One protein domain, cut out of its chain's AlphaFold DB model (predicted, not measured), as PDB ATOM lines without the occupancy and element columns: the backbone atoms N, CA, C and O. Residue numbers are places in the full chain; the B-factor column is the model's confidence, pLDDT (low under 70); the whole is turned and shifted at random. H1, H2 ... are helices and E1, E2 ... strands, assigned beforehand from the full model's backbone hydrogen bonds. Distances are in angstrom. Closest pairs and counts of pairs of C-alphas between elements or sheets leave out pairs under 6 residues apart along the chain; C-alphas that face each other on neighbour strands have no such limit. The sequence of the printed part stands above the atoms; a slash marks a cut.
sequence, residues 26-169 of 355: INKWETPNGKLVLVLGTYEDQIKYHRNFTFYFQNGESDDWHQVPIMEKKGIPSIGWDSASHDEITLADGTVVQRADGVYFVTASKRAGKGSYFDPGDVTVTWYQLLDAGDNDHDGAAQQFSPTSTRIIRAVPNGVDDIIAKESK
ATOM      1  N   ILE A  26      57.734  23.942  23.378       94.50
ATOM      2  CA  ILE A  26      58.935  24.298  24.143       94.50
ATOM      3  C   ILE A  26      59.324  23.172  25.102       94.50
ATOM      4  O   ILE A  26      58.549  22.803  25.981       94.50
ATOM      5  N   ASN A  27      60.564  22.701  24.992       93.81
ATOM      6  CA  ASN A  27      61.204  21.788  25.939       93.81
ATOM      7  C   ASN A  27      62.432  22.480  26.546       93.81
ATOM      8  O   ASN A  27      63.091  23.265  25.862       93.81
ATOM      9  N   LYS A  28      62.736  22.219  27.823       93.00
ATOM     10  CA  LYS A  28      63.823  22.894  28.548       93.00
ATOM     11  C   LYS A  28      64.667  21.910  29.354       93.00
ATOM     12  O   LYS A  28      64.117  21.006  29.976       93.00
ATOM     13  N   TRP A  29      65.979  22.144  29.394       91.81
ATOM     14  CA  TRP A  29      66.934  21.407  30.225       91.81
ATOM     15  C   TRP A  29      67.849  22.380  30.961       91.81
ATOM     16  O   TRP A  29      68.445  23.261  30.344       91.81
ATOM     17  N   GLU A  30      67.974  22.205  32.274       88.56
ATOM     18  CA  GLU A  30      68.896  22.990  33.101       88.56
ATOM     19  C   GLU A  30      70.345  22.567  32.826       88.56
ATOM     20  O   GLU A  30      70.641  21.375  32.731       88.56
ATOM     21  N   THR A  31      71.262  23.520  32.729       84.06
ATOM     22  CA  THR A  31      72.707  23.288  32.599       84.06
ATOM     23  C   THR A  31      73.447  24.097  33.671       84.06
ATOM     24  O   THR A  31      72.856  24.984  34.284       84.06
ATOM     25  N   PRO A  32      74.740  23.827  33.939       78.00
ATOM     26  CA  PRO A  32      75.498  24.621  34.907       78.00
ATOM     27  C   PRO A  32      75.542  26.125  34.592       78.00
ATOM     28  O   PRO A  32      75.622  26.928  35.515       78.00
ATOM     29  N   ASN A  33      75.462  26.487  33.307       81.06
ATOM     30  CA  ASN A  33      75.665  27.851  32.812       81.06
ATOM     31  C   ASN A  33      74.367  28.508  32.300       81.06
ATOM     32  O   ASN A  33      74.404  29.608  31.756       81.06
ATOM     33  N   GLY A  34      73.210  27.851  32.434       88.81
ATOM     34  CA  GLY A  34      71.947  28.370  31.915       88.81
ATOM     35  C   GLY A  34      70.933  27.276  31.607       88.81
ATOM     36  O   GLY A  34      70.847  26.267  32.304       88.81
ATOM     37  N   LYS A  35      70.139  27.478  30.555       92.50
ATOM     38  CA  LYS A  35      69.099  26.540  30.123       92.50
ATOM     39  C   LYS A  35      69.164  26.319  28.625       92.50
ATOM     40  O   LYS A  35      69.113  27.274  27.852       92.50
ATOM     41  N   LEU A  36      69.192  25.054  28.214       95.00
ATOM     42  CA  LEU A  36      68.909  24.693  26.831       95.00
ATOM     43  C   LEU A  36      67.396  24.723  26.618       95.00
ATOM     44  O   LEU A  36      66.642  24.126  27.387       95.00
ATOM     45  N   VAL A  37      66.967  25.366  25.543       95.56
ATOM     46  CA  VAL A  37      65.583  25.436  25.089       95.56
ATOM     47  C   VAL A  37      65.498  24.807  23.700       95.56
ATOM     48  O   VAL A  37      66.218  25.197  22.790       95.56
ATOM     49  N   LEU A  38      64.607  23.836  23.520       96.62
ATOM     50  CA  LEU A  38      64.229  23.311  22.208       96.62
ATOM     51  C   LEU A  38      62.835  23.825  21.869       96.62
ATOM     52  O   LEU A  38      61.891  23.594  22.625       96.62
ATOM     53  N   VAL A  39      62.707  24.452  20.707       96.50
ATOM     54  CA  VAL A  39      61.424  24.666  20.045       96.50
ATOM     55  C   VAL A  39      61.247  23.539  19.032       96.50
ATOM     56  O   VAL A  39      61.939  23.493  18.016       96.50
ATOM     57  N   LEU A  40      60.347  22.607  19.345       94.56
ATOM     58  CA  LEU A  40      60.003  21.476  18.493       94.56
ATOM     59  C   LEU A  40      58.742  21.801  17.691       94.56
ATOM     60  O   LEU A  40      57.621  21.722  18.205       94.56
ATOM     61  N   GLY A  41      58.938  22.180  16.430       91.44
ATOM     62  CA  GLY A  41      57.855  22.348  15.469       91.44
ATOM     63  C   GLY A  41      57.465  21.008  14.857       91.44
ATOM     64  O   GLY A  41      58.329  20.167  14.617       91.44
ATOM     65  N   THR A  42      56.180  20.810  14.585       86.94
ATOM     66  CA  THR A  42      55.671  19.659  13.831       86.94
ATOM     67  C   THR A  42      54.865  20.164  12.640       86.94
ATOM     68  O   THR A  42      54.123  21.142  12.739       86.94
ATOM     69  N   TYR A  43      55.032  19.495  11.508       83.25
ATOM     70  CA  TYR A  43      54.209  19.635  10.321       83.25
ATOM     71  C   TYR A  43      53.713  18.247   9.944       83.25
ATOM     72  O   TYR A  43      54.514  17.331   9.765       83.25
ATOM     73  N   GLU A  44      52.403  18.096   9.831       78.69
ATOM     74  CA  GLU A  44      51.771  16.835   9.474       78.69
ATOM     75  C   GLU A  44      50.769  17.075   8.345       78.69
ATOM     76  O   GLU A  44      49.951  17.997   8.408       78.69
ATOM     77  N   ASP A  45      50.864  16.256   7.303       77.31
ATOM     78  CA  ASP A  45      49.862  16.112   6.253       77.31
ATOM     79  C   ASP A  45      49.443  14.633   6.129       77.31
ATOM     80  O   ASP A  45      49.852  13.792   6.926       77.31
ATOM     81  N   GLN A  46      48.605  14.292   5.145       71.00
ATOM     82  CA  GLN A  46      48.078  12.926   5.003       71.00
ATOM     83  C   GLN A  46      49.134  11.840   4.725       71.00
ATOM     84  O   GLN A  46      48.809  10.662   4.828       71.00
ATOM     85  N   ILE A  47      50.350  12.208   4.319       66.62
ATOM     86  CA  ILE A  47      51.403  11.280   3.872       66.62
ATOM     87  C   ILE A  47      52.772  11.566   4.501       66.62
ATOM     88  O   ILE A  47      53.731  10.824   4.261       66.62
ATOM     89  N   LYS A  48      52.899  12.666   5.248       68.75
ATOM     90  CA  LYS A  48      54.159  13.150   5.797       68.75
ATOM     91  C   LYS A  48      53.982  13.685   7.200       68.75
ATOM     92  O   LYS A  48      53.173  14.568   7.457       68.75
ATOM     93  N   TYR A  49      54.879  13.236   8.060       78.12
ATOM     94  CA  TYR A  49      55.106  13.789   9.379       78.12
ATOM     95  C   TYR A  49      56.543  14.314   9.480       78.12
ATOM     96  O   TYR A  49      57.514  13.567   9.340       78.12
ATOM     97  N   HIS A  50      56.696  15.610   9.709       82.38
ATOM     98  CA  HIS A  50      57.985  16.278   9.828       82.38
ATOM     99  C   HIS A  50      58.076  17.019  11.153       82.38
ATOM    100  O   HIS A  50      57.128  17.661  11.599       82.38
ATOM    101  N   ARG A  51      59.252  16.967  11.770       89.94
ATOM    102  CA  ARG A  51      59.601  17.749  12.946       89.94
ATOM    103  C   ARG A  51      60.791  18.624  12.643       89.94
ATOM    104  O   ARG A  51      61.751  18.153  12.045       89.94
ATOM    105  N   ASN A  52      60.744  19.858  13.115       94.81
ATOM    106  CA  ASN A  52      61.871  20.767  13.073       94.81
ATOM    107  C   ASN A  52      62.356  21.037  14.498       94.81
ATOM    108  O   ASN A  52      61.581  21.445  15.367       94.81
ATOM    109  N   PHE A  53      63.640  20.791  14.722       96.50
ATOM    110  CA  PHE A  53      64.314  20.996  15.991       96.50
ATOM    111  C   PHE A  53      65.130  22.278  15.903       96.50
ATOM    112  O   PHE A  53      66.154  22.303  15.223       96.50
ATOM    113  N   THR A  54      64.699  23.327  16.601       97.38
ATOM    114  CA  THR A  54      65.468  24.570  16.717       97.38
ATOM    115  C   THR A  54      65.873  24.792  18.168       97.38
ATOM    116  O   THR A  54      65.031  24.782  19.068       97.38
ATOM    117  N   PHE A  55      67.170  24.980  18.399       97.19
ATOM    118  CA  PHE A  55      67.742  25.088  19.735       97.19
ATOM    119  C   PHE A  55      68.117  26.525  20.072       97.19
ATOM    120  O   PHE A  55      68.645  27.263  19.242       97.19
ATOM    121  N   TYR A  56      67.883  26.888  21.326       95.69
ATOM    122  CA  TYR A  56      68.265  28.156  21.917       95.69
ATOM    123  C   TYR A  56      68.899  27.926  23.287       95.69
ATOM    124  O   TYR A  56      68.614  26.930  23.953       95.69
ATOM    125  N   PHE A  57      69.734  28.854  23.724       94.25
ATOM    126  CA  PHE A  57      70.327  28.864  25.048       94.25
ATOM    127  C   PHE A  57      69.969  30.161  25.758       94.25
ATOM    128  O   PHE A  57      70.137  31.248  25.205       94.25
ATOM    129  N   GLN A  58      69.467  30.024  26.980       92.38
ATOM    130  CA  GLN A  58      69.200  31.131  27.887       92.38
ATOM    131  C   GLN A  58      70.288  31.128  28.964       92.38
ATOM    132  O   GLN A  58      70.368  30.179  29.748       92.38
ATOM    133  N   ASN A  59      71.136  32.158  28.990       83.50
ATOM    134  CA  ASN A  59      72.169  32.307  30.020       83.50
ATOM    135  C   ASN A  59      71.513  32.547  31.396       83.50
ATOM    136  O   ASN A  59      70.446  33.143  31.479       83.50
ATOM    137  N   GLY A  60      72.135  32.111  32.493       74.06
ATOM    138  CA  GLY A  60      71.610  32.331  33.848       74.06
ATOM    139  C   GLY A  60      71.489  33.808  34.260       74.06
ATOM    140  O   GLY A  60      70.764  34.117  35.203       74.06
ATOM    141  N   GLU A  61      72.180  34.709  33.559       74.81
ATOM    142  CA  GLU A  61      72.233  36.148  33.852       74.81
ATOM    143  C   GLU A  61      71.320  37.010  32.956       74.81
ATOM    144  O   GLU A  61      71.175  38.204  33.216       74.81
ATOM    145  N   SER A  62      70.707  36.435  31.910       77.62
ATOM    146  CA  SER A  62      69.856  37.156  30.946       77.62
ATOM    147  C   SER A  62      68.616  36.342  30.555       77.62
ATOM    148  O   SER A  62      68.635  35.114  30.536       77.62
ATOM    149  N   ASP A  63      67.531  37.029  30.192       82.69
ATOM    150  CA  ASP A  63      66.347  36.403  29.593       82.69
ATOM    151  C   ASP A  63      66.459  36.218  28.068       82.69
ATOM    152  O   ASP A  63      65.575  35.620  27.449       82.69
ATOM    153  N   ASP A  64      67.555  36.682  27.464       87.69
ATOM    154  CA  ASP A  64      67.809  36.552  26.032       87.69
ATOM    155  C   ASP A  64      68.032  35.093  25.616       87.69
ATOM    156  O   ASP A  64      68.661  34.296  26.318       87.69
ATOM    157  N   TRP A  65      67.514  34.742  24.437       91.56
ATOM    158  CA  TRP A  65      67.680  33.422  23.832       91.56
ATOM    159  C   TRP A  65      68.649  33.511  22.660       91.56
ATOM    160  O   TRP A  65      68.350  34.120  21.631       91.56
ATOM    161  N   HIS A  66      69.795  32.854  22.794       91.56
ATOM    162  CA  HIS A  66      70.782  32.749  21.726       91.56
ATOM    163  C   HIS A  66      70.579  31.452  20.960       91.56
ATOM    164  O   HIS A  66      70.453  30.393  21.564       91.56
ATOM    165  N   GLN A  67      70.531  31.512  19.633       93.44
ATOM    166  CA  GLN A  67      70.383  30.306  18.826       93.44
ATOM    167  C   GLN A  67      71.613  29.403  18.977       93.44
ATOM    168  O   GLN A  67      72.746  29.873  18.889       93.44
ATOM    169  N   VAL A  68      71.376  28.108  19.183       94.88
ATOM    170  CA  VAL A  68      72.420  27.088  19.330       94.88
ATOM    171  C   VAL A  68      72.525  26.317  18.017       94.88
ATOM    172  O   VAL A  68      71.656  25.486  17.731       94.88
ATOM    173  N   PRO A  69      73.553  26.569  17.192       94.12
ATOM    174  CA  PRO A  69      73.750  25.820  15.964       94.12
ATOM    175  C   PRO A  69      74.157  24.368  16.226       94.12
ATOM    176  O   PRO A  69      74.770  24.028  17.240       94.12
ATOM    177  N   ILE A  70      73.863  23.515  15.250       94.19
ATOM    178  CA  ILE A  70      74.305  22.125  15.178       94.19
ATOM    179  C   ILE A  70      75.440  22.050  14.163       94.19
ATOM    180  O   ILE A  70      75.245  22.283  12.970       94.19
ATOM    181  N   MET A  71      76.639  21.729  14.632       89.06
ATOM    182  CA  MET A  71      77.838  21.682  13.806       89.06
ATOM    183  C   MET A  71      77.861  20.410  12.965       89.06
ATOM    184  O   MET A  71      77.953  19.294  13.481       89.06
ATOM    185  N   GLU A  72      77.823  20.557  11.645       79.50
ATOM    186  CA  GLU A  72      78.017  19.430  10.739       79.50
ATOM    187  C   GLU A  72      79.500  19.169  10.445       79.50
ATOM    188  O   GLU A  72      80.347  20.057  10.522       79.50
ATOM    189  N   LYS A  73      79.827  17.948   9.993       64.56
ATOM    190  CA  LYS A  73      81.198  17.566   9.593       64.56
ATOM    191  C   LYS A  73      81.823  18.470   8.524       64.56
ATOM    192  O   LYS A  73      83.040  18.475   8.387       64.56
ATOM    193  N   LYS A  74      81.012  19.186   7.739       63.69
ATOM    194  CA  LYS A  74      81.482  20.116   6.700       63.69
ATOM    195  C   LYS A  74      81.846  21.504   7.248       63.69
ATOM    196  O   LYS A  74      82.229  22.361   6.462       63.69
ATOM    197  N   GLY A  75      81.713  21.727   8.558       67.62
ATOM    198  CA  GLY A  75      82.039  22.989   9.227       67.62
ATOM    199  C   GLY A  75      80.982  24.083   9.075       67.62
ATOM    200  O   GLY A  75      81.119  25.131   9.691       67.62
ATOM    201  N   ILE A  76      79.924  23.850   8.290       76.38
ATOM    202  CA  ILE A  76      78.796  24.779   8.185       76.38
ATOM    203  C   ILE A  76      77.802  24.436   9.306       76.38
ATOM    204  O   ILE A  76      77.311  23.302   9.329       76.38
ATOM    205  N   PRO A  77      77.518  25.364  10.234       84.31
ATOM    206  CA  PRO A  77      76.495  25.163  11.252       84.31
ATOM    207  C   PRO A  77      75.100  25.109  10.624       84.31
ATOM    208  O   PRO A  77      74.765  25.937   9.776       84.31
ATOM    209  N   SER A  78      74.266  24.178  11.085       90.62
ATOM    210  CA  SER A  78      72.829  24.214  10.827       90.62
ATOM    211  C   SER A  78      72.103  24.902  11.978       90.62
ATOM    212  O   SER A  78      72.371  24.634  13.147       90.62
ATOM    213  N   ILE A  79      71.155  25.777  11.652       90.75
ATOM    214  CA  ILE A  79      70.353  26.521  12.634       90.75
ATOM    215  C   ILE A  79      69.156  25.722  13.174       90.75
ATOM    216  O   ILE A  79      68.513  26.135  14.138       90.75
ATOM    217  N   GLY A  80      68.875  24.576  12.557       92.62
ATOM    218  CA  GLY A  80      67.861  23.623  12.977       92.62
ATOM    219  C   GLY A  80      68.118  22.244  12.376       92.62
ATOM    220  O   GLY A  80      69.047  22.055  11.590       92.62
ATOM    221  N   TRP A  81      67.320  21.261  12.763       94.81
ATOM    222  CA  TRP A  81      67.430  19.903  12.242       94.81
ATOM    223  C   TRP A  81      66.053  19.345  11.924       94.81
ATOM    224  O   TRP A  81      65.139  19.463  12.738       94.81
ATOM    225  N   ASP A  82      65.911  18.740  10.751       92.81
ATOM    226  CA  ASP A  82      64.632  18.238  10.264       92.81
ATOM    227  C   ASP A  82      64.564  16.716  10.350       92.81
ATOM    228  O   ASP A  82      65.447  15.996   9.875       92.81
ATOM    229  N   SER A  83      63.466  16.227  10.920       91.62
ATOM    230  CA  SER A  83      63.094  14.825  10.826       91.62
ATOM    231  C   SER A  83      62.593  14.508   9.413       91.62
ATOM    232  O   SER A  83      62.106  15.365   8.667       91.62
ATOM    233  N   ALA A  84      62.673  13.236   9.048       88.94
ATOM    234  CA  ALA A  84      62.151  12.737   7.790       88.94
ATOM    235  C   ALA A  84      61.263  11.531   8.058       88.94
ATOM    236  O   ALA A  84      61.637  10.637   8.812       88.94
ATOM    237  N   SER A  85      60.118  11.480   7.396       86.25
ATOM    238  CA  SER A  85      59.260  10.302   7.345       86.25
ATOM    239  C   SER A  85      58.849  10.025   5.907       86.25
ATOM    240  O   SER A  85      58.972  10.877   5.018       86.25
ATOM    241  N   HIS A  86      58.403   8.802   5.677       81.50
ATOM    242  CA  HIS A  86      57.730   8.410   4.458       81.50
ATOM    243  C   HIS A  86      56.657   7.395   4.826       81.50
ATOM    244  O   HIS A  86      57.001   6.316   5.317       81.50
ATOM    245  N   ASP A  87      55.391   7.741   4.579       80.00
ATOM    246  CA  ASP A  87      54.248   6.933   5.013       80.00
ATOM    247  C   ASP A  87      54.286   6.739   6.546       80.00
ATOM    248  O   ASP A  87      54.572   7.689   7.277       80.00
ATOM    249  N   GLU A  88      54.082   5.523   7.050       78.19
ATOM    250  CA  GLU A  88      54.167   5.211   8.485       78.19
ATOM    251  C   GLU A  88      55.610   5.065   9.016       78.19
ATOM    252  O   GLU A  88      55.812   4.757  10.191       78.19
ATOM    253  N   ILE A  89      56.638   5.249   8.177       82.44
ATOM    254  CA  ILE A  89      58.036   5.013   8.564       82.44
ATOM    255  C   ILE A  89      58.762   6.319   8.861       82.44
ATOM    256  O   ILE A  89      58.991   7.147   7.974       82.44
ATOM    257  N   THR A  90      59.278   6.440  10.082       88.69
ATOM    258  CA  THR A  90      60.241   7.481  10.441       88.69
ATOM    259  C   THR A  90      61.625   7.137   9.884       88.69
ATOM    260  O   THR A  90      62.265   6.161  10.280       88.69
ATOM    261  N   LEU A  91      62.114   7.940   8.942       90.44
ATOM    262  CA  LEU A  91      63.407   7.764   8.274       90.44
ATOM    263  C   LEU A  91      64.539   8.513   8.960       90.44
ATOM    264  O   LEU A  91      65.680   8.056   8.936       90.44
ATOM    265  N   ALA A  92      64.249   9.663   9.546       92.88
ATOM    266  CA  ALA A  92      65.201  10.399  10.345       92.88
ATOM    267  C   ALA A  92      64.484  11.037  11.518       92.88
ATOM    268  O   ALA A  92      63.419  11.620  11.335       92.88
ATOM    269  N   ASP A  93      65.081  10.943  12.698       93.31
ATOM    270  CA  ASP A  93      64.540  11.568  13.890       93.31
ATOM    271  C   ASP A  93      65.622  11.938  14.908       93.31
ATOM    272  O   ASP A  93      66.782  11.532  14.772       93.31
ATOM    273  N   GLY A  94      65.239  12.724  15.915       93.44
ATOM    274  CA  GLY A  94      66.139  13.221  16.943       93.44
ATOM    275  C   GLY A  94      65.535  13.232  18.345       93.44
ATOM    276  O   GLY A  94      64.325  13.327  18.537       93.44
ATOM    277  N   THR A  95      66.402  13.164  19.352       93.19
ATOM    278  CA  THR A  95      66.032  13.328  20.762       93.19
ATOM    279  C   THR A  95      67.096  14.108  21.519       93.19
ATOM    280  O   THR A  95      68.270  14.099  21.154       93.19
ATOM    281  N   VAL A  96      66.696  14.757  22.611       92.69
ATOM    282  CA  VAL A  96      67.626  15.385  23.552       92.69
ATOM    283  C   VAL A  96      67.798  14.480  24.760       92.69
ATOM    284  O   VAL A  96      66.832  13.929  25.289       92.69
ATOM    285  N   VAL A  97      69.041  14.312  25.192       87.56
ATOM    286  CA  VAL A  97      69.423  13.434  26.289       87.56
ATOM    287  C   VAL A  97      70.255  14.234  27.282       87.56
ATOM    288  O   VAL A  97      71.359  14.673  26.967       87.56
ATOM    289  N   GLN A  98      69.741  14.411  28.499       84.06
ATOM    290  CA  GLN A  98      70.500  15.004  29.596       84.06
ATOM    291  C   GLN A  98      71.224  13.915  30.396       84.06
ATOM    292  O   GLN A  98      70.654  12.863  30.712       84.06
ATOM    293  N   ARG A  99      72.500  14.164  30.694       76.69
ATOM    294  CA  ARG A  99      73.406  13.263  31.415       76.69
ATOM    295  C   ARG A  99      74.224  14.050  32.438       76.69
ATOM    296  O   ARG A  99      74.227  15.279  32.423       76.69
ATOM    297  N   ALA A 100      74.924  13.343  33.326       66.00
ATOM    298  CA  ALA A 100      75.736  13.967  34.381       66.00
ATOM    299  C   ALA A 100      76.809  14.935  33.848       66.00
ATOM    300  O   ALA A 100      77.251  15.825  34.569       66.00
ATOM    301  N   ASP A 101      77.271  14.720  32.617       68.31
ATOM    302  CA  ASP A 101      78.383  15.440  32.003       68.31
ATOM    303  C   ASP A 101      77.971  16.397  30.879       68.31
ATOM    304  O   ASP A 101      78.840  16.994  30.247       68.31
ATOM    305  N   GLY A 102      76.670  16.561  30.629       81.62
ATOM    306  CA  GLY A 102      76.181  17.518  29.648       81.62
ATOM    307  C   GLY A 102      74.810  17.183  29.074       81.62
ATOM    308  O   GLY A 102      74.131  16.235  29.480       81.62
ATOM    309  N   VAL A 103      74.416  17.992  28.095       89.88
ATOM    310  CA  VAL A 103      73.204  17.792  27.301       89.88
ATOM    311  C   VAL A 103      73.610  17.405  25.889       89.88
ATOM    312  O   VAL A 103      74.532  17.986  25.317       89.88
ATOM    313  N   TYR A 104      72.926  16.410  25.336       91.50
ATOM    314  CA  TYR A 104      73.246  15.837  24.041       91.50
ATOM    315  C   TYR A 104      72.036  15.885  23.126       91.50
ATOM    316  O   TYR A 104      70.924  15.585  23.557       91.50
ATOM    317  N   PHE A 105      72.261  16.208  21.860       94.62
ATOM    318  CA  PHE A 105      71.295  15.977  20.797       94.62
ATOM    319  C   PHE A 105      71.709  14.710  20.054       94.62
ATOM    320  O   PHE A 105      72.854  14.581  19.623       94.62
ATOM    321  N   VAL A 106      70.808  13.741  19.949       93.56
ATOM    322  CA  VAL A 106      71.071  12.452  19.308       93.56
ATOM    323  C   VAL A 106      70.164  12.322  18.105       93.56
ATOM    324  O   VAL A 106      68.953  12.453  18.235       93.56
ATOM    325  N   THR A 107      70.756  12.049  16.949       94.94
ATOM    326  CA  THR A 107      70.043  11.891  15.678       94.94
ATOM    327  C   THR A 107      70.244  10.489  15.136       94.94
ATOM    328  O   THR A 107      71.315   9.900  15.305       94.94
ATOM    329  N   ALA A 108      69.234   9.971  14.450       94.50
ATOM    330  CA  ALA A 108      69.311   8.749  13.671       94.50
ATOM    331  C   ALA A 108      68.745   9.028  12.282       94.50
ATOM    332  O   ALA A 108      67.683   9.628  12.154       94.50
ATOM    333  N   SER A 109      69.449   8.611  11.232       93.94
ATOM    334  CA  SER A 109      69.014   8.798   9.845       93.94
ATOM    335  C   SER A 109      69.250   7.529   9.034       93.94
ATOM    336  O   SER A 109      70.395   7.119   8.814       93.94
ATOM    337  N   LYS A 110      68.161   6.904   8.585       92.06
ATOM    338  CA  LYS A 110      68.146   5.748   7.690       92.06
ATOM    339  C   LYS A 110      68.371   6.207   6.255       92.06
ATOM    340  O   LYS A 110      67.664   7.072   5.743       92.06
ATOM    341  N   ARG A 111      69.336   5.592   5.574       85.69
ATOM    342  CA  ARG A 111      69.439   5.679   4.111       85.69
ATOM    343  C   ARG A 111      68.574   4.591   3.482       85.69
ATOM    344  O   ARG A 111      68.549   3.470   3.987       85.69
ATOM    345  N   ALA A 112      67.894   4.919   2.383       70.25
ATOM    346  CA  ALA A 112      67.116   3.948   1.614       70.25
ATOM    347  C   ALA A 112      67.982   2.733   1.233       70.25
ATOM    348  O   ALA A 112      69.165   2.883   0.910       70.25
ATOM    349  N   GLY A 113      67.388   1.538   1.306       64.56
ATOM    350  CA  GLY A 113      68.031   0.285   0.913       64.56
ATOM    351  C   GLY A 113      68.124   0.136  -0.611       64.56
ATOM    352  O   GLY A 113      68.053   1.113  -1.355       64.56
ATOM    353  N   LYS A 114      68.286  -1.101  -1.103       64.12
ATOM    354  CA  LYS A 114      68.419  -1.435  -2.539       64.12
ATOM    355  C   LYS A 114      67.104  -1.268  -3.339       64.12
ATOM    356  O   LYS A 114      66.764  -2.142  -4.129       64.12
ATOM    357  N   GLY A 115      66.392  -0.156  -3.177       67.12
ATOM    358  CA  GLY A 115      65.230   0.191  -4.002       67.12
ATOM    359  C   GLY A 115      64.096   0.888  -3.258       67.12
ATOM    360  O   GLY A 115      63.312   1.579  -3.904       67.12
ATOM    361  N   SER A 116      64.014   0.749  -1.931       77.25
ATOM    362  CA  SER A 116      62.903   1.291  -1.149       77.25
ATOM    363  C   SER A 116      63.283   1.731   0.273       77.25
ATOM    364  O   SER A 116      64.279   1.287   0.851       77.25
ATOM    365  N   TYR A 117      62.455   2.599   0.861       75.69
ATOM    366  CA  TYR A 117      62.497   2.978   2.280       75.69
ATOM    367  C   TYR A 117      62.061   1.837   3.221       75.69
ATOM    368  O   TYR A 117      62.486   1.795   4.381       75.69
ATOM    369  N   PHE A 118      61.283   0.888   2.690       81.00
ATOM    370  CA  PHE A 118      60.829  -0.328   3.376       81.00
ATOM    371  C   PHE A 118      61.910  -1.418   3.450       81.00
ATOM    372  O   PHE A 118      61.808  -2.337   4.258       81.00
ATOM    373  N   ASP A 119      62.958  -1.322   2.629       86.44
ATOM    374  CA  ASP A 119      64.046  -2.295   2.656       86.44
ATOM    375  C   ASP A 119      64.941  -2.097   3.889       86.44
ATOM    376  O   ASP A 119      65.111  -0.965   4.373       86.44
ATOM    377  N   PRO A 120      65.605  -3.168   4.365       88.69
ATOM    378  CA  PRO A 120      66.677  -3.039   5.331       88.69
ATOM    379  C   PRO A 120      67.748  -2.056   4.847       88.69
ATOM    380  O   PRO A 120      68.340  -2.231   3.778       88.69
ATOM    381  N   GLY A 121      67.998  -1.020   5.645       88.69
ATOM    382  CA  GLY A 121      68.883   0.090   5.302       88.69
ATOM    383  C   GLY A 121      69.893   0.389   6.401       88.69
ATOM    384  O   GLY A 121      69.711   0.012   7.556       88.69
ATOM    385  N   ASP A 122      70.977   1.069   6.044       91.00
ATOM    386  CA  ASP A 122      71.963   1.513   7.026       91.00
ATOM    387  C   ASP A 122      71.449   2.774   7.738       91.00
ATOM    388  O   ASP A 122      71.051   3.747   7.090       91.00
ATOM    389  N   VAL A 123      71.491   2.774   9.070       92.44
ATOM    390  CA  VAL A 123      71.144   3.929   9.907       92.44
ATOM    391  C   VAL A 123      72.415   4.566  10.438       92.44
ATOM    392  O   VAL A 123      73.230   3.912  11.087       92.44
ATOM    393  N   THR A 124      72.585   5.858  10.166       93.00
ATOM    394  CA  THR A 124      73.642   6.671  10.770       93.00
ATOM    395  C   THR A 124      73.111   7.284  12.053       93.00
ATOM    396  O   THR A 124      72.133   8.023  12.005       93.00
ATOM    397  N   VAL A 125      73.761   6.998  13.177       92.44
ATOM    398  CA  VAL A 125      73.477   7.637  14.463       92.44
ATOM    399  C   VAL A 125      74.589   8.627  14.773       92.44
ATOM    400  O   VAL A 125      75.763   8.242  14.735       92.44
ATOM    401  N   THR A 126      74.233   9.867  15.107       92.00
ATOM    402  CA  THR A 126      75.191  10.900  15.524       92.00
ATOM    403  C   THR A 126      74.788  11.490  16.865       92.00
ATOM    404  O   THR A 126      73.659  11.953  17.027       92.00
ATOM    405  N   TRP A 127      75.730  11.492  17.805       90.81
ATOM    406  CA  TRP A 127      75.613  12.204  19.072       90.81
ATOM    407  C   TRP A 127      76.332  13.541  18.958       90.81
ATOM    408  O   TRP A 127      77.502  13.587  18.574       90.81
ATOM    409  N   TYR A 128      75.638  14.606  19.331       91.56
ATOM    410  CA  TYR A 128      76.169  15.952  19.452       91.56
ATOM    411  C   TYR A 128      76.152  16.354  20.920       91.56
ATOM    412  O   TYR A 128      75.132  16.186  21.583       91.56
ATOM    413  N   GLN A 129      77.254  16.886  21.431       90.81
ATOM    414  CA  GLN A 129      77.320  17.442  22.778       90.81
ATOM    415  C   GLN A 129      77.127  18.952  22.712       90.81
ATOM    416  O   GLN A 129      77.731  19.608  21.862       90.81
ATOM    417  N   LEU A 130      76.297  19.486  23.606       91.94
ATOM    418  CA  LEU A 130      76.218  20.919  23.849       91.94
ATOM    419  C   LEU A 130      77.521  21.365  24.513       91.94
ATOM    420  O   LEU A 130      77.844  20.906  25.611       91.94
ATOM    421  N   LEU A 131      78.259  22.235  23.839       87.81
ATOM    422  CA  LEU A 131      79.498  22.822  24.325       87.81
ATOM    423  C   LEU A 131      79.336  24.332  24.422       87.81
ATOM    424  O   LEU A 131      78.720  24.944  23.549       87.81
ATOM    425  N   ASP A 132      79.951  24.914  25.444       81.44
ATOM    426  CA  ASP A 132      80.281  26.332  25.430       81.44
ATOM    427  C   ASP A 132      81.452  26.530  24.460       81.44
ATOM    428  O   ASP A 132      82.414  25.748  24.471       81.44
ATOM    429  N   ALA A 133      81.385  27.542  23.597       65.50
ATOM    430  CA  ALA A 133      82.555  27.966  22.845       65.50
ATOM    431  C   ALA A 133      83.595  28.464  23.851       65.50
ATOM    432  O   ALA A 133      83.454  29.526  24.453       65.50
ATOM    433  N   GLY A 134      84.614  27.641  24.101       55.84
ATOM    434  CA  GLY A 134      85.765  28.059  24.888       55.84
ATOM    435  C   GLY A 134      86.531  29.180  24.182       55.84
ATOM    436  O   GLY A 134      86.343  29.413  22.990       55.84
ATOM    437  N   ASP A 135      87.464  29.799  24.908       46.59
ATOM    438  CA  ASP A 135      88.288  30.956  24.504       46.59
ATOM    439  C   ASP A 135      89.061  30.829  23.165       46.59
ATOM    440  O   ASP A 135      89.758  31.756  22.772       46.59
ATOM    441  N   ASN A 136      88.972  29.701  22.452       48.16
ATOM    442  CA  ASN A 136      89.679  29.436  21.197       48.16
ATOM    443  C   ASN A 136      88.860  29.732  19.925       48.16
ATOM    444  O   ASN A 136      89.409  29.602  18.833       48.16
ATOM    445  N   ASP A 137      87.579  30.099  20.044       55.97
ATOM    446  CA  ASP A 137      86.722  30.459  18.906       55.97
ATOM    447  C   ASP A 137      86.002  31.787  19.179       55.97
ATOM    448  O   ASP A 137      84.800  31.835  19.435       55.97
ATOM    449  N   HIS A 138      86.770  32.883  19.185       56.19
ATOM    450  CA  HIS A 138      86.261  34.235  19.456       56.19
ATOM    451  C   HIS A 138      85.179  34.702  18.464       56.19
ATOM    452  O   HIS A 138      84.444  35.636  18.782       56.19
ATOM    453  N   ASP A 139      85.067  34.045  17.306       66.50
ATOM    454  CA  ASP A 139      84.109  34.367  16.245       66.50
ATOM    455  C   ASP A 139      82.942  33.354  16.166       66.50
ATOM    456  O   ASP A 139      82.056  33.484  15.315       66.50
ATOM    457  N   GLY A 140      82.934  32.338  17.039       65.31
ATOM    458  CA  GLY A 140      81.959  31.248  17.062       65.31
ATOM    459  C   GLY A 140      80.701  31.535  17.889       65.31
ATOM    460  O   GLY A 140      80.603  32.509  18.635       65.31
ATOM    461  N   ALA A 141      79.701  30.656  17.772       74.88
ATOM    462  CA  ALA A 141      78.496  30.735  18.599       74.88
ATOM    463  C   ALA A 141      78.819  30.402  20.064       74.88
ATOM    464  O   ALA A 141      79.463  29.392  20.328       74.88
ATOM    465  N   ALA A 142      78.308  31.197  21.011       83.00
ATOM    466  CA  ALA A 142      78.576  31.025  22.445       83.00
ATOM    467  C   ALA A 142      78.257  29.610  22.962       83.00
ATOM    468  O   ALA A 142      78.982  29.075  23.798       83.00
ATOM    469  N   GLN A 143      77.201  28.990  22.431       89.94
ATOM    470  CA  GLN A 143      76.890  27.580  22.626       89.94
ATOM    471  C   GLN A 143      76.680  26.914  21.274       89.94
ATOM    472  O   GLN A 143      76.057  27.494  20.387       89.94
ATOM    473  N   GLN A 144      77.130  25.671  21.135       92.00
ATOM    474  CA  GLN A 144      76.925  24.886  19.921       92.00
ATOM    475  C   GLN A 144      76.826  23.390  20.212       92.00
ATOM    476  O   GLN A 144      77.405  22.879  21.171       92.00
ATOM    477  N   PHE A 145      76.117  22.672  19.347       93.06
ATOM    478  CA  PHE A 145      76.107  21.217  19.331       93.06
ATOM    479  C   PHE A 145      77.223  20.692  18.430       93.06
ATOM    480  O   PHE A 145      77.123  20.774  17.209       93.06
ATOM    481  N   SER A 146      78.256  20.094  19.020       88.62
ATOM    482  CA  SER A 146      79.389  19.523  18.279       88.62
ATOM    483  C   SER A 146      79.346  17.996  18.263       88.62
ATOM    484  O   SER A 146      79.077  17.385  19.301       88.62
ATOM    485  N   PRO A 147      79.613  17.338  17.118       88.06
ATOM    486  CA  PRO A 147      79.522  15.888  17.010       88.06
ATOM    487  C   PRO A 147      80.616  15.214  17.845       88.06
ATOM    488  O   PRO A 147      81.804  15.457  17.639       88.06
ATOM    489  N   THR A 148      80.226  14.325  18.756       81.56
ATOM    490  CA  THR A 148      81.149  13.556  19.611       81.56
ATOM    491  C   THR A 148      81.304  12.114  19.159       81.56
ATOM    492  O   THR A 148      82.361  11.511  19.345       81.56
ATOM    493  N   SER A 149      80.275  11.542  18.532       81.38
ATOM    494  CA  SER A 149      80.363  10.209  17.944       81.38
ATOM    495  C   SER A 149      79.419  10.046  16.759       81.38
ATOM    496  O   SER A 149      78.333  10.621  16.714       81.38
ATOM    497  N   THR A 150      79.839   9.229  15.795       85.88
ATOM    498  CA  THR A 150      78.999   8.781  14.683       85.88
ATOM    499  C   THR A 150      79.199   7.286  14.499       85.88
ATOM    500  O   THR A 150      80.339   6.831  14.381       85.88
ATOM    501  N   ARG A 151      78.111   6.519  14.418       82.94
ATOM    502  CA  ARG A 151      78.161   5.085  14.108       82.94
ATOM    503  C   ARG A 151      77.109   4.688  13.086       82.94
ATOM    504  O   ARG A 151      76.118   5.387  12.902       82.94
ATOM    505  N   ILE A 152      77.340   3.555  12.427       86.38
ATOM    506  CA  ILE A 152      76.433   3.000  11.422       86.38
ATOM    507  C   ILE A 152      75.881   1.672  11.936       86.38
ATOM    508  O   ILE A 152      76.650   0.748  12.203       86.38
ATOM    509  N   ILE A 153      74.558   1.573  12.029       84.00
ATOM    510  CA  ILE A 153      73.834   0.325  12.278       84.00
ATOM    511  C   ILE A 153      73.419  -0.230  10.918       84.00
ATOM    512  O   ILE A 153      72.777   0.461  10.130       84.00
ATOM    513  N   ARG A 154      73.841  -1.459  10.615       86.00
ATOM    514  CA  ARG A 154      73.647  -2.070   9.296       86.00
ATOM    515  C   ARG A 154      72.320  -2.807   9.207       86.00
ATOM    516  O   ARG A 154      71.941  -3.477  10.164       86.00
ATOM    517  N   ALA A 155      71.702  -2.761   8.027       85.19
ATOM    518  CA  ALA A 155      70.532  -3.573   7.676       85.19
ATOM    519  C   ALA A 155      69.364  -3.467   8.682       85.19
ATOM    520  O   ALA A 155      68.798  -4.473   9.108       85.19
ATOM    521  N   VAL A 156      69.003  -2.240   9.059       86.75
ATOM    522  CA  VAL A 156      67.852  -1.944   9.920       86.75
ATOM    523  C   VAL A 156      66.565  -2.120   9.110       86.75
ATOM    524  O   VAL A 156      66.393  -1.397   8.125       86.75
ATOM    525  N   PRO A 157      65.670  -3.051   9.494       83.19
ATOM    526  CA  PRO A 157      64.479  -3.368   8.708       83.19
ATOM    527  C   PRO A 157      63.458  -2.221   8.702       83.19
ATOM    528  O   PRO A 157      62.988  -1.832   7.638       83.19
ATOM    529  N   ASN A 158      63.187  -1.621   9.862       83.44
ATOM    530  CA  ASN A 158      62.119  -0.632  10.048       83.44
ATOM    531  C   ASN A 158      62.657   0.813  10.016       83.44
ATOM    532  O   ASN A 158      63.739   1.062   9.474       83.44
ATOM    533  N   GLY A 159      61.879   1.756  10.555       86.50
ATOM    534  CA  GLY A 159      62.275   3.142  10.791       86.50
ATOM    535  C   GLY A 159      63.289   3.307  11.925       86.50
ATOM    536  O   GLY A 159      63.871   2.342  12.425       86.50
ATOM    537  N   VAL A 160      63.531   4.557  12.311       90.69
ATOM    538  CA  VAL A 160      64.544   4.916  13.314       90.69
ATOM    539  C   VAL A 160      64.003   5.023  14.742       90.69
ATOM    540  O   VAL A 160      64.795   5.246  15.655       90.69
ATOM    541  N   ASP A 161      62.700   4.843  14.965       87.25
ATOM    542  CA  ASP A 161      62.043   5.089  16.258       87.25
ATOM    543  C   ASP A 161      62.636   4.230  17.387       87.25
ATOM    544  O   ASP A 161      63.064   4.754  18.418       87.25
ATOM    545  N   ASP A 162      62.773   2.920  17.158       84.06
ATOM    546  CA  ASP A 162      63.385   1.989  18.117       84.06
ATOM    547  C   ASP A 162      64.855   2.325  18.389       84.06
ATOM    548  O   ASP A 162      65.356   2.148  19.503       84.06
ATOM    549  N   ILE A 163      65.557   2.836  17.373       87.31
ATOM    550  CA  ILE A 163      66.953   3.249  17.500       87.31
ATOM    551  C   ILE A 163      67.025   4.482  18.388       87.31
ATOM    552  O   ILE A 163      67.760   4.452  19.365       87.31
ATOM    553  N   ILE A 164      66.239   5.525  18.126       88.25
ATOM    554  CA  ILE A 164      66.199   6.725  18.973       88.25
ATOM    555  C   ILE A 164      65.807   6.376  20.411       88.25
ATOM    556  O   ILE A 164      66.473   6.813  21.355       88.25
ATOM    557  N   ALA A 165      64.790   5.532  20.595       84.00
ATOM    558  CA  ALA A 165      64.378   5.061  21.911       84.00
ATOM    559  C   ALA A 165      65.513   4.314  22.631       84.00
ATOM    560  O   ALA A 165      65.727   4.538  23.827       84.00
ATOM    561  N   LYS A 166      66.279   3.479  21.918       81.56
ATOM    562  CA  LYS A 166      67.459   2.791  22.457       81.56
ATOM    563  C   LYS A 166      68.582   3.772  22.790       81.56
ATOM    564  O   LYS A 166      69.053   3.782  23.922       81.56
ATOM    565  N   GLU A 167      68.974   4.630  21.849       83.56
ATOM    566  CA  GLU A 167      70.036   5.631  22.019       83.56
ATOM    567  C   GLU A 167      69.772   6.539  23.230       83.56
ATOM    568  O   GLU A 167      70.671   6.783  24.033       83.56
ATOM    569  N   SER A 168      68.516   6.948  23.442       80.19
ATOM    570  CA  SER A 168      68.112   7.766  24.596       80.19
ATOM    571  C   SER A 168      68.383   7.114  25.961       80.19
ATOM    572  O   SER A 168      68.492   7.811  26.978       80.19
ATOM    573  N   LYS A 169      68.529   5.785  26.003       76.44
ATOM    574  CA  LYS A 169      68.793   4.993  27.213       76.44
ATOM    575  C   LYS A 169      70.261   4.604  27.360       76.44
ATOM    576  O   LYS A 169      70.656   4.227  28.459       76.44
TER     577      LYS A 169
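Overview. This is residues 26 to 169 of the 355 residues of an uncharacterized protein of Pseudoduganella eburnea (UniProt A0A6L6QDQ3). Two strongly twisted sheets stand partly face to face as a loose sandwich, a four-stranded one from E1 to E4 and a larger, curled five-stranded one from E5 to E9. The short helix H1 packs on the five-stranded sheet at E6 and E7, on the face turned away from the other sheet. The printed part has 144 residues with nine named strands, E1 to E9 in that order along the chain, and then one named helix, H1. Each sheet runs in chain order and is antiparallel throughout, and the class is mostly strand. The whole is compact, with a radius of gyration of the C-alphas of 16.1 A, yet elongated in outline, with spans of 51 by 31 by 28 A.

Arrangement. E1, residues 26 to 31, is an edge strand and forms a hairpin with E2, residues 34 to 44, where N 29 and O 36 are 2.9 A apart. E2 forms a hairpin with E3, residues 49 to 59, at 163 degrees between directions, and N 37 and O 56 are 2.8 A apart. E3 forms a hairpin with E4, residues 65 to 67, the other edge strand, and N 57 and O 66 are 2.7 A apart. These four strands are a meander, each the antiparallel neighbour of the one before. The second meander begins with E5, residues 84 to 86, an edge strand whose N 84 is 2.9 A from O 92 of E6, residues 89 to 99. E6 bends by 61 degrees at residue 92, and its pairing is staggered: residues 89 to 92 pair with E5, and residues 92 to 99 with E7, residues 102 to 110. Between E6 and E7, N 95 and O 106 are 2.9 A apart. E8, residues 121 to 132, follows at 159 degrees to E7, with N 126 and O 107 2.9 A apart. E9, residues 143 to 156, is the last edge strand; its N 146 is 2.9 A from O 129 of E8, and it bends by 56 degrees at residue 153. The two sheets form a sandwich, two sheets face to face, with their strands at 23 degrees and the facing parts 10.5 A centre to centre. The closest C-alphas of E3 and E5 are those of Tyr 49 and Ser 85, 5.8 A apart. H1, residues 161 to 167, is on the five-stranded sheet; its closest C-alphas to E7 are those of Ile 164 and Ala 108, 6.5 A apart. Every O i to N i+4 pair in H1 is within hydrogen-bond range.

Along the chain. E1 begins at C-alpha 26, (58.935, 24.298, 24.143), and measures 16.2 A. E2 measures 32.3 A and E3 32.6 A, while E4 and E5 have three residues each. E6 measures 28.7 A, E7 26.2 A and E8 35.0 A. E9, the longest strand by residues with 14, begins at C-alpha 143, (76.890, 27.580, 22.626), and measures 33.4 A. H1 measures 9.9 A and ends at C-alpha 167, (70.036, 5.631, 22.019).

Size, cuts and confidence. The two C-alphas farthest apart are those of Glu 61 and Gly 115, at 52.7 A. The printed part has no cut. The link from E4 to E5, residues 68 to 83, is long and leads from one sheet to the other; its residues 81 to 82 pair antiparallel with residues 52 to 53 of E3. The links E7 to E8 and E8 to E9 are short, with 10 residues each. The mean pLDDT of the printed part is 84.4, and it is under 70 at residues 47 to 48, 73 to 75, 100 to 101, 113 to 115 and 133 to 140.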